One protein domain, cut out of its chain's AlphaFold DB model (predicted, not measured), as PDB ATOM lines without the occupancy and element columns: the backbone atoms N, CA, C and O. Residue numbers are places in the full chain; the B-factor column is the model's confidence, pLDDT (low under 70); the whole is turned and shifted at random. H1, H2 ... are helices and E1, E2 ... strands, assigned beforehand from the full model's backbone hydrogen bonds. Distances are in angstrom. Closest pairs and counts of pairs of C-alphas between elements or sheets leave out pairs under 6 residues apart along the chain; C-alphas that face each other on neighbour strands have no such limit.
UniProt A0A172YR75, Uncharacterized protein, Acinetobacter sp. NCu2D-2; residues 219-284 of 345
ATOM      1  N   ASN A 219      25.654 -62.467 309.910       75.12
ATOM      2  CA  ASN A 219      26.325 -63.351 308.966       75.12
ATOM      3  C   ASN A 219      26.096 -62.920 307.513       75.12
ATOM      4  O   ASN A 219      26.579 -63.603 306.611       75.12
ATOM      5  N   ILE A 220      25.363 -61.831 307.256       80.38
ATOM      6  CA  ILE A 220      25.160 -61.305 305.903       80.38
ATOM      7  C   ILE A 220      26.475 -60.714 305.395       80.38
ATOM      8  O   ILE A 220      27.064 -59.845 306.030       80.38
ATOM      9  N   ILE A 221      26.921 -61.190 304.229       80.44
ATOM     10  CA  ILE A 221      28.188 -60.770 303.612       80.44
ATOM     11  C   ILE A 221      28.017 -60.001 302.309       80.44
ATOM     12  O   ILE A 221      28.931 -59.302 301.874       80.44
ATOM     13  N   ARG A 222      26.877 -60.174 301.640       84.31
ATOM     14  CA  ARG A 222      26.621 -59.590 300.328       84.31
ATOM     15  C   ARG A 222      25.155 -59.213 300.228       84.31
ATOM     16  O   ARG A 222      24.283 -59.984 300.618       84.31
ATOM     17  N   ILE A 223      24.929 -58.014 299.714       86.81
ATOM     18  CA  ILE A 223      23.614 -57.407 299.553       86.81
ATOM     19  C   ILE A 223      23.525 -56.979 298.097       86.81
ATOM     20  O   ILE A 223      24.364 -56.217 297.609       86.81
ATOM     21  N   GLU A 224      22.518 -57.488 297.406       88.62
ATOM     22  CA  GLU A 224      22.198 -57.099 296.041       88.62
ATOM     23  C   GLU A 224      20.805 -56.494 296.019       88.62
ATOM     24  O   GLU A 224      19.888 -57.028 296.637       88.62
ATOM     25  N   ALA A 225      20.656 -55.386 295.308       86.94
ATOM     26  CA  ALA A 225      19.364 -54.786 295.050       86.94
ATOM     27  C   ALA A 225      18.923 -55.168 293.633       86.94
ATOM     28  O   ALA A 225      19.665 -54.974 292.666       86.94
ATOM     29  N   VAL A 226      17.730 -55.747 293.523       87.69
ATOM     30  CA  VAL A 226      17.116 -56.213 292.275       87.69
ATOM     31  C   VAL A 226      15.812 -55.465 292.083       87.69
ATOM     32  O   VAL A 226      15.008 -55.395 293.003       87.69
ATOM     33  N   ARG A 227      15.577 -54.897 290.907       84.69
ATOM     34  CA  ARG A 227      14.347 -54.166 290.607       84.69
ATOM     35  C   ARG A 227      13.459 -55.004 289.692       84.69
ATOM     36  O   ARG A 227      13.762 -55.129 288.509       84.69
ATOM     37  N   ASP A 228      12.359 -55.518 290.240       75.44
ATOM     38  CA  ASP A 228      11.334 -56.237 289.467       75.44
ATOM     39  C   ASP A 228      10.244 -55.286 288.930       75.44
ATOM     40  O   ASP A 228       9.695 -55.512 287.851       75.44
ATOM     41  N   HIS A 229       9.978 -54.162 289.614       68.19
ATOM     42  CA  HIS A 229       9.014 -53.141 289.178       68.19
ATOM     43  C   HIS A 229       9.567 -51.713 289.310       68.19
ATOM     44  O   HIS A 229      10.514 -51.452 290.046       68.19
ATOM     45  N   GLN A 230       8.958 -50.741 288.622       65.06
ATOM     46  CA  GLN A 230       9.471 -49.360 288.564       65.06
ATOM     47  C   GLN A 230       9.635 -48.692 289.944       65.06
ATOM     48  O   GLN A 230      10.541 -47.879 290.103       65.06
ATOM     49  N   LYS A 231       8.815 -49.039 290.949       69.44
ATOM     50  CA  LYS A 231       8.850 -48.426 292.296       69.44
ATOM     51  C   LYS A 231       9.234 -49.370 293.440       69.44
ATOM     52  O   LYS A 231       9.530 -48.876 294.523       69.44
ATOM     53  N   SER A 232       9.237 -50.683 293.223       80.56
ATOM     54  CA  SER A 232       9.623 -51.665 294.241       80.56
ATOM     55  C   SER A 232      10.882 -52.408 293.828       80.56
ATOM     56  O   SER A 232      11.121 -52.676 292.649       80.56
ATOM     57  N   PHE A 233      11.701 -52.728 294.816       84.62
ATOM     58  CA  PHE A 233      12.917 -53.493 294.624       84.62
ATOM     59  C   PHE A 233      13.064 -54.509 295.746       84.62
ATOM     60  O   PHE A 233      12.558 -54.321 296.850       84.62
ATOM     61  N   ASP A 234      13.813 -55.554 295.458       87.12
ATOM     62  CA  ASP A 234      14.077 -56.643 296.365       87.12
ATOM     63  C   ASP A 234      15.542 -56.602 296.780       87.12
ATOM     64  O   ASP A 234      16.449 -56.461 295.956       87.12
ATOM     65  N   LEU A 235      15.781 -56.745 298.078       87.69
ATOM     66  CA  LEU A 235      17.107 -56.988 298.616       87.69
ATOM     67  C   LEU A 235      17.351 -58.490 298.671       87.69
ATOM     68  O   LEU A 235      16.729 -59.210 299.454       87.69
ATOM     69  N   LYS A 236      18.298 -58.956 297.859       89.62
ATOM     70  CA  LYS A 236      18.869 -60.297 297.959       89.62
ATOM     71  C   LYS A 236      20.042 -60.258 298.931       89.62
ATOM     72  O   LYS A 236      21.108 -59.716 298.639       89.62
ATOM     73  N   LEU A 237      19.825 -60.833 300.107       87.81
ATOM     74  CA  LEU A 237      20.783 -60.907 301.203       87.81
ATOM     75  C   LEU A 237      21.433 -62.284 301.191       87.81
ATOM     76  O   LEU A 237      20.751 -63.297 301.330       87.81
ATOM     77  N   ARG A 238      22.757 -62.336 301.049       86.25
ATOM     78  CA  ARG A 238      23.517 -63.587 301.067       86.25
ATOM     79  C   ARG A 238      24.354 -63.683 302.330       86.25
ATOM     80  O   ARG A 238      25.152 -62.793 302.634       86.25
ATOM     81  N   THR A 239      24.188 -64.789 303.040       82.44
ATOM     82  CA  THR A 239      24.960 -65.110 304.246       82.44
ATOM     83  C   THR A 239      26.335 -65.693 303.909       82.44
ATOM     84  O   THR A 239      26.567 -66.188 302.803       82.44
ATOM     85  N   SER A 240      27.255 -65.671 304.878       74.75
ATOM     86  CA  SER A 240      28.619 -66.212 304.772       74.75
ATOM     87  C   SER A 240      28.675 -67.702 304.437       74.75
ATOM     88  O   SER A 240      29.687 -68.188 303.938       74.75
ATOM     89  N   TYR A 241      27.588 -68.420 304.704       72.25
ATOM     90  CA  TYR A 241      27.447 -69.852 304.481       72.25
ATOM     91  C   TYR A 241      26.520 -70.187 303.300       72.25
ATOM     92  O   TYR A 241      26.187 -71.349 303.095       72.25
ATOM     93  N   GLY A 242      26.124 -69.188 302.503       74.50
ATOM     94  CA  GLY A 242      25.491 -69.393 301.199       74.50
ATOM     95  C   GLY A 242      23.966 -69.297 301.158       74.50
ATOM     96  O   GLY A 242      23.433 -69.247 300.052       74.50
ATOM     97  N   HIS A 243      23.272 -69.194 302.297       80.44
ATOM     98  CA  HIS A 243      21.818 -68.994 302.322       80.44
ATOM     99  C   HIS A 243      21.450 -67.616 301.767       80.44
ATOM    100  O   HIS A 243      22.105 -66.620 302.101       80.44
ATOM    101  N   ILE A 244      20.406 -67.574 300.940       84.94
ATOM    102  CA  ILE A 244      19.912 -66.366 300.279       84.94
ATOM    103  C   ILE A 244      18.528 -66.044 300.839       84.94
ATOM    104  O   ILE A 244      17.655 -66.906 300.873       84.94
ATOM    105  N   TYR A 245      18.340 -64.806 301.279       86.00
ATOM    106  CA  TYR A 245      17.040 -64.248 301.637       86.00
ATOM    107  C   TYR A 245      16.659 -63.187 300.615       86.00
ATOM    108  O   TYR A 245      17.518 -62.419 300.183       86.00
ATOM    109  N   GLN A 246      15.384 -63.133 300.246       86.81
ATOM    110  CA  GLN A 246      14.839 -62.105 299.368       86.81
ATOM    111  C   GLN A 246      13.800 -61.311 300.154       86.81
ATOM    112  O   GLN A 246      12.847 -61.890 300.671       86.81
ATOM    113  N   VAL A 247      14.021 -60.005 300.292       86.38
ATOM    114  CA  VAL A 247      13.141 -59.106 301.047       86.38
ATOM    115  C   VAL A 247      12.671 -57.989 300.137       86.38
ATOM    116  O   VAL A 247      13.492 -57.246 299.604       86.38
ATOM    117  N   GLN A 248      11.359 -57.851 299.995       85.75
ATOM    118  CA  GLN A 248      10.759 -56.788 299.197       85.75
ATOM    119  C   GLN A 248      10.826 -55.447 299.931       85.75
ATOM    120  O   GLN A 248      10.621 -55.385 301.145       85.75
ATOM    121  N   SER A 249      11.020 -54.353 299.195       84.94
ATOM    122  CA  SER A 249      10.988 -52.991 299.746       84.94
ATOM    123  C   SER A 249       9.616 -52.590 300.303       84.94
ATOM    124  O   SER A 249       9.517 -51.628 301.054       84.94
ATOM    125  N   SER A 250       8.550 -53.306 299.931       84.75
ATOM    126  CA  SER A 250       7.186 -53.147 300.460       84.75
ATOM    127  C   SER A 250       6.977 -53.815 301.825       84.75
ATOM    128  O   SER A 250       5.886 -53.721 302.390       84.75
ATOM    129  N   ALA A 251       7.993 -54.497 302.363       83.06
ATOM    130  CA  ALA A 251       7.939 -55.106 303.683       83.06
ATOM    131  C   ALA A 251       7.616 -54.073 304.775       83.06
ATOM    132  O   ALA A 251       8.076 -52.928 304.763       83.06
ATOM    133  N   LYS A 252       6.847 -54.493 305.777       82.69
ATOM    134  CA  LYS A 252       6.505 -53.648 306.916       82.69
ATOM    135  C   LYS A 252       7.766 -53.342 307.727       82.69
ATOM    136  O   LYS A 252       8.522 -54.238 308.102       82.69
ATOM    137  N   ALA A 253       7.967 -52.057 308.019       81.94
ATOM    138  CA  ALA A 253       9.148 -51.544 308.714       81.94
ATOM    139  C   ALA A 253      10.486 -51.865 308.014       81.94
ATOM    140  O   ALA A 253      11.516 -51.980 308.678       81.94
ATOM    141  N   PHE A 254      10.488 -51.970 306.680       84.31
ATOM    142  CA  PHE A 254      11.693 -52.180 305.871       84.31
ATOM    143  C   PHE A 254      12.822 -51.180 306.181       84.31
ATOM    144  O   PHE A 254      13.985 -51.570 306.235       84.31
ATOM    145  N   ASP A 255      12.492 -49.927 306.507       83.62
ATOM    146  CA  ASP A 255      13.467 -48.905 306.918       83.62
ATOM    147  C   ASP A 255      14.336 -49.345 308.112       83.62
ATOM    148  O   ASP A 255      15.505 -48.978 308.217       83.62
ATOM    149  N   GLN A 256      13.797 -50.176 309.011       84.19
ATOM    150  CA  GLN A 256      14.541 -50.705 310.158       84.19
ATOM    151  C   GLN A 256      15.538 -51.787 309.742       84.19
ATOM    152  O   GLN A 256      16.631 -51.870 310.302       84.19
ATOM    153  N   LEU A 257      15.187 -52.591 308.736       83.75
ATOM    154  CA  LEU A 257      16.117 -53.528 308.119       83.75
ATOM    155  C   LEU A 257      17.237 -52.770 307.394       83.75
ATOM    156  O   LEU A 257      18.401 -53.138 307.536       83.75
ATOM    157  N   GLU A 258      16.916 -51.690 306.674       84.44
ATOM    158  CA  GLU A 258      17.932 -50.831 306.052       84.44
ATOM    159  C   GLU A 258      18.898 -50.252 307.092       84.44
ATOM    160  O   GLU A 258      20.113 -50.315 306.903       84.44
ATOM    161  N   LEU A 259      18.371 -49.746 308.213       82.56
ATOM    162  CA  LEU A 259      19.165 -49.258 309.343       82.56
ATOM    163  C   LEU A 259      20.070 -50.347 309.930       82.56
ATOM    164  O   LEU A 259      21.253 -50.098 310.160       82.56
ATOM    165  N   ALA A 260      19.559 -51.565 310.120       78.81
ATOM    166  CA  ALA A 260      20.364 -52.686 310.605       78.81
ATOM    167  C   ALA A 260      21.496 -53.059 309.626       78.81
ATOM    168  O   ALA A 260      22.607 -53.395 310.044       78.81
ATOM    169  N   LEU A 261      21.240 -52.962 308.318       82.50
ATOM    170  CA  LEU A 261      22.207 -53.261 307.256       82.50
ATOM    171  C   LEU A 261      23.126 -52.079 306.907       82.50
ATOM    172  O   LEU A 261      24.086 -52.261 306.159       82.50
ATOM    173  N   ALA A 262      22.894 -50.888 307.461       81.12
ATOM    174  CA  ALA A 262      23.595 -49.646 307.126       81.12
ATOM    175  C   ALA A 262      25.129 -49.749 307.227       81.12
ATOM    176  O   ALA A 262      25.870 -49.164 306.435       81.12
ATOM    177  N   SER A 263      25.632 -50.536 308.181       75.19
ATOM    178  CA  SER A 263      27.072 -50.774 308.327       75.19
ATOM    179  C   SER A 263      27.674 -51.532 307.133       75.19
ATOM    180  O   SER A 263      28.810 -51.244 306.739       75.19
ATOM    181  N   LEU A 264      26.899 -52.432 306.521       77.88
ATOM    182  CA  LEU A 264      27.275 -53.301 305.403       77.88
ATOM    183  C   LEU A 264      26.953 -52.691 304.033       77.88
ATOM    184  O   LEU A 264      27.579 -53.075 303.047       77.88
ATOM    185  N   LEU A 265      26.005 -51.757 303.959       82.81
ATOM    186  CA  LEU A 265      25.598 -51.095 302.720       82.81
ATOM    187  C   LEU A 265      26.622 -50.052 302.270       82.81
ATOM    188  O   LEU A 265      27.033 -49.181 303.036       82.81
ATOM    189  N   ASP A 266      27.010 -50.107 301.000       84.50
ATOM    190  CA  ASP A 266      27.669 -49.005 300.316       84.50
ATOM    191  C   ASP A 266      26.616 -47.950 299.972       84.50
ATOM    192  O   ASP A 266      25.890 -48.058 298.981       84.50
ATOM    193  N   PHE A 267      26.530 -46.922 300.816       82.38
ATOM    194  CA  PHE A 267      25.553 -45.846 300.683       82.38
ATOM    195  C   PHE A 267      25.563 -45.174 299.307       82.38
ATOM    196  O   PHE A 267      24.504 -44.760 298.840       82.38
ATOM    197  N   VAL A 268      26.719 -45.068 298.641       84.00
ATOM    198  CA  VAL A 268      26.815 -44.401 297.332       84.00
ATOM    199  C   VAL A 268      26.158 -45.264 296.262       84.00
ATOM    200  O   VAL A 268      25.263 -44.800 295.551       84.00
ATOM    201  N   SER A 269      26.558 -46.533 296.189       82.62
ATOM    202  CA  SER A 269      25.998 -47.519 295.260       82.62
ATOM    203  C   SER A 269      24.504 -47.743 295.504       82.62
ATOM    204  O   SER A 269      23.717 -47.796 294.557       82.62
ATOM    205  N   TYR A 270      24.093 -47.786 296.774       85.69
ATOM    206  CA  TYR A 270      22.697 -47.954 297.166       85.69
ATOM    207  C   TYR A 270      21.824 -46.751 296.797       85.69
ATOM    208  O   TYR A 270      20.749 -46.906 296.215       85.69
ATOM    209  N   ARG A 271      22.296 -45.530 297.073       84.94
ATOM    210  CA  ARG A 271      21.570 -44.302 296.731       84.94
ATOM    211  C   ARG A 271      21.425 -44.132 295.221       84.94
ATOM    212  O   ARG A 271      20.334 -43.797 294.768       84.94
ATOM    213  N   ARG A 272      22.481 -44.414 294.446       85.94
ATOM    214  CA  ARG A 272      22.426 -44.404 292.971       85.94
ATOM    215  C   ARG A 272      21.386 -45.385 292.440       85.94
ATOM    216  O   ARG A 272      20.610 -45.018 291.569       85.94
ATOM    217  N   PHE A 273      21.329 -46.593 293.000       86.31
ATOM    218  CA  PHE A 273      20.309 -47.577 292.641       86.31
ATOM    219  C   PHE A 273      18.887 -47.089 292.959       86.31
ATOM    220  O   PHE A 273      17.998 -47.247 292.127       86.31
ATOM    221  N   LYS A 274      18.658 -46.466 294.125       84.56
ATOM    222  CA  LYS A 274      17.340 -45.907 294.480       84.56
ATOM    223  C   LYS A 274      16.914 -44.771 293.540       84.56
ATOM    224  O   LYS A 274      15.750 -44.724 293.151       84.56
ATOM    225  N   GLN A 275      17.842 -43.881 293.185       85.56
ATOM    226  CA  GLN A 275      17.574 -42.688 292.372       85.56
ATOM    227  C   GLN A 275      17.416 -42.996 290.876       85.56
ATOM    228  O   GLN A 275      16.571 -42.389 290.224       85.56
ATOM    229  N   ASN A 276      18.180 -43.951 290.338       83.12
ATOM    230  CA  ASN A 276      18.156 -44.285 288.916       83.12
ATOM    231  C   ASN A 276      17.256 -45.501 288.662       83.12
ATOM    232  O   ASN A 276      17.628 -46.638 288.961       83.12
ATOM    233  N   LEU A 277      16.077 -45.261 288.080       79.50
ATOM    234  CA  LEU A 277      15.073 -46.302 287.820       79.50
ATOM    235  C   LEU A 277      15.506 -47.318 286.747       79.50
ATOM    236  O   LEU A 277      15.010 -48.443 286.747       79.50
ATOM    237  N   ASP A 278      16.461 -46.952 285.889       79.94
ATOM    238  CA  ASP A 278      16.966 -47.803 284.801       79.94
ATOM    239  C   ASP A 278      17.884 -48.933 285.292       79.94
ATOM    240  O   ASP A 278      18.111 -49.924 284.591       79.94
ATOM    241  N   ILE A 279      18.415 -48.815 286.514       79.19
ATOM    242  CA  ILE A 279      19.298 -49.828 287.089       79.19
ATOM    243  C   ILE A 279      18.447 -50.998 287.595       79.19
ATOM    244  O   ILE A 279      17.787 -50.912 288.632       79.19
ATOM    245  N   LYS A 280      18.497 -52.119 286.865       80.75
ATOM    246  CA  LYS A 280      17.774 -53.357 287.210       80.75
ATOM    247  C   LYS A 280      18.444 -54.176 288.315       80.75
ATOM    248  O   LYS A 280      17.764 -54.850 289.082       80.75
ATOM    249  N   HIS A 281      19.771 -54.129 288.406       85.75
ATOM    250  CA  HIS A 281      20.560 -54.903 289.368       85.75
ATOM    251  C   HIS A 281      21.767 -54.092 289.831       85.75
ATOM    252  O   HIS A 281      22.428 -53.450 289.016       85.75
ATOM    253  N   SER A 282      22.050 -54.110 291.133       84.06
ATOM    254  CA  SER A 282      23.255 -53.497 291.691       84.06
ATOM    255  C   SER A 282      23.739 -54.247 292.928       84.06
ATOM    256  O   SER A 282      22.952 -54.616 293.802       84.06
ATOM    257  N   ILE A 283      25.054 -54.441 293.031       83.50
ATOM    258  CA  ILE A 283      25.688 -54.916 294.263       83.50
ATOM    259  C   ILE A 283      25.869 -53.697 295.164       83.50
ATOM    260  O   ILE A 283      26.638 -52.792 294.856       83.50
ATOM    261  N   VAL A 284      25.148 -53.683 296.281       86.31
ATOM    262  CA  VAL A 284      25.057 -52.526 297.184       86.31
ATOM    263  C   VAL A 284      25.754 -52.777 298.517       86.31
ATOM    264  O   VAL A 284      25.696 -51.945 299.411       86.31
TER     265      VAL A 284
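What this domain is: This is residues 219 to 284 of the 345 residues of an uncharacterized protein of Acinetobacter sp. NCu2D-2 (UniProt A0A172YR75). A twisted antiparallel sheet of four strands is covered on one face by two short helices, and its other face has no named helix. H1 lies over the E3 and E2 part of the sheet, and H2 over the edge strand E4, which the last residues add beside E1. The printed part has 66 residues, with four named strands and two named helices in the order E1, E2, E3, H1, H2, E4; the sheet runs E3, E2, E1, E4, and the class is mixed, helices and strands. The whole is compact, with a radius of gyration of the C-alphas of 11.2 A, and rounded, spanning 31 by 24 by 19 A.

How they stand to each other: E1, residues 220 to 226, and E2, residues 234 to 239, form a hairpin, antiparallel at 159 degrees, with N 224 and O 236 2.9 A apart and N 236 and O 224 2.8 A apart, within hydrogen-bond range. E2 and E3, residues 244 to 248, form the next hairpin, antiparallel at 156 degrees, with N 237 and O 245 at 2.8 A. E1, E2 and E3 make a meander, each strand the antiparallel neighbour of the one before. H1, residues 254 to 261, is on the sheet at a height of 10.1 A, its local plane fitted to 6 C-alphas, only just enough. It lies over E2 and only just over E3, on which 3 of its C-alphas fall, and on the local plane it runs slantwise to E2 at 30.2 degrees, only just so. H2, residues 267 to 275, is on the same face at a height of 9.5 A. E4, residues 281 to 283, is the strand that H2 lies over, and H2 runs along it at 5 degrees on the local plane; their closest C-alphas, those of Phe 273 and Ser 282, are 6.7 A apart. E4 is antiparallel to E1 at 158 degrees, with N 225 and O 282 at 2.9 A. H1 and H2 are apart. In H1 and H2 every O i to N i+4 pair is within hydrogen-bond range.

Where its parts are: E1 begins at C-alpha 220 (25.160, -61.305, 305.903) and is 16.6 A long. E2 measures 15.9 A, E3 13.3 A, H1 10.7 A and H2 11.9 A from first to last C-alpha. H1 begins at C-alpha 254 (11.693, -52.180, 305.871). E4, 7.1 A long, ends at C-alpha 283 (25.688, -54.916, 294.263).

The domain as a whole: The C-alphas farthest apart, those of Gln 230 and Tyr 241, are 31.6 A from each other. The sheet is twisted, with C-alphas up to 4.3 A off its best plane. The printed part has no cut and no long link; the link from E1 to E2 is short and the others are tight. The mean pLDDT of the printed part is 82.4, and residues 229 to 231 are under 70.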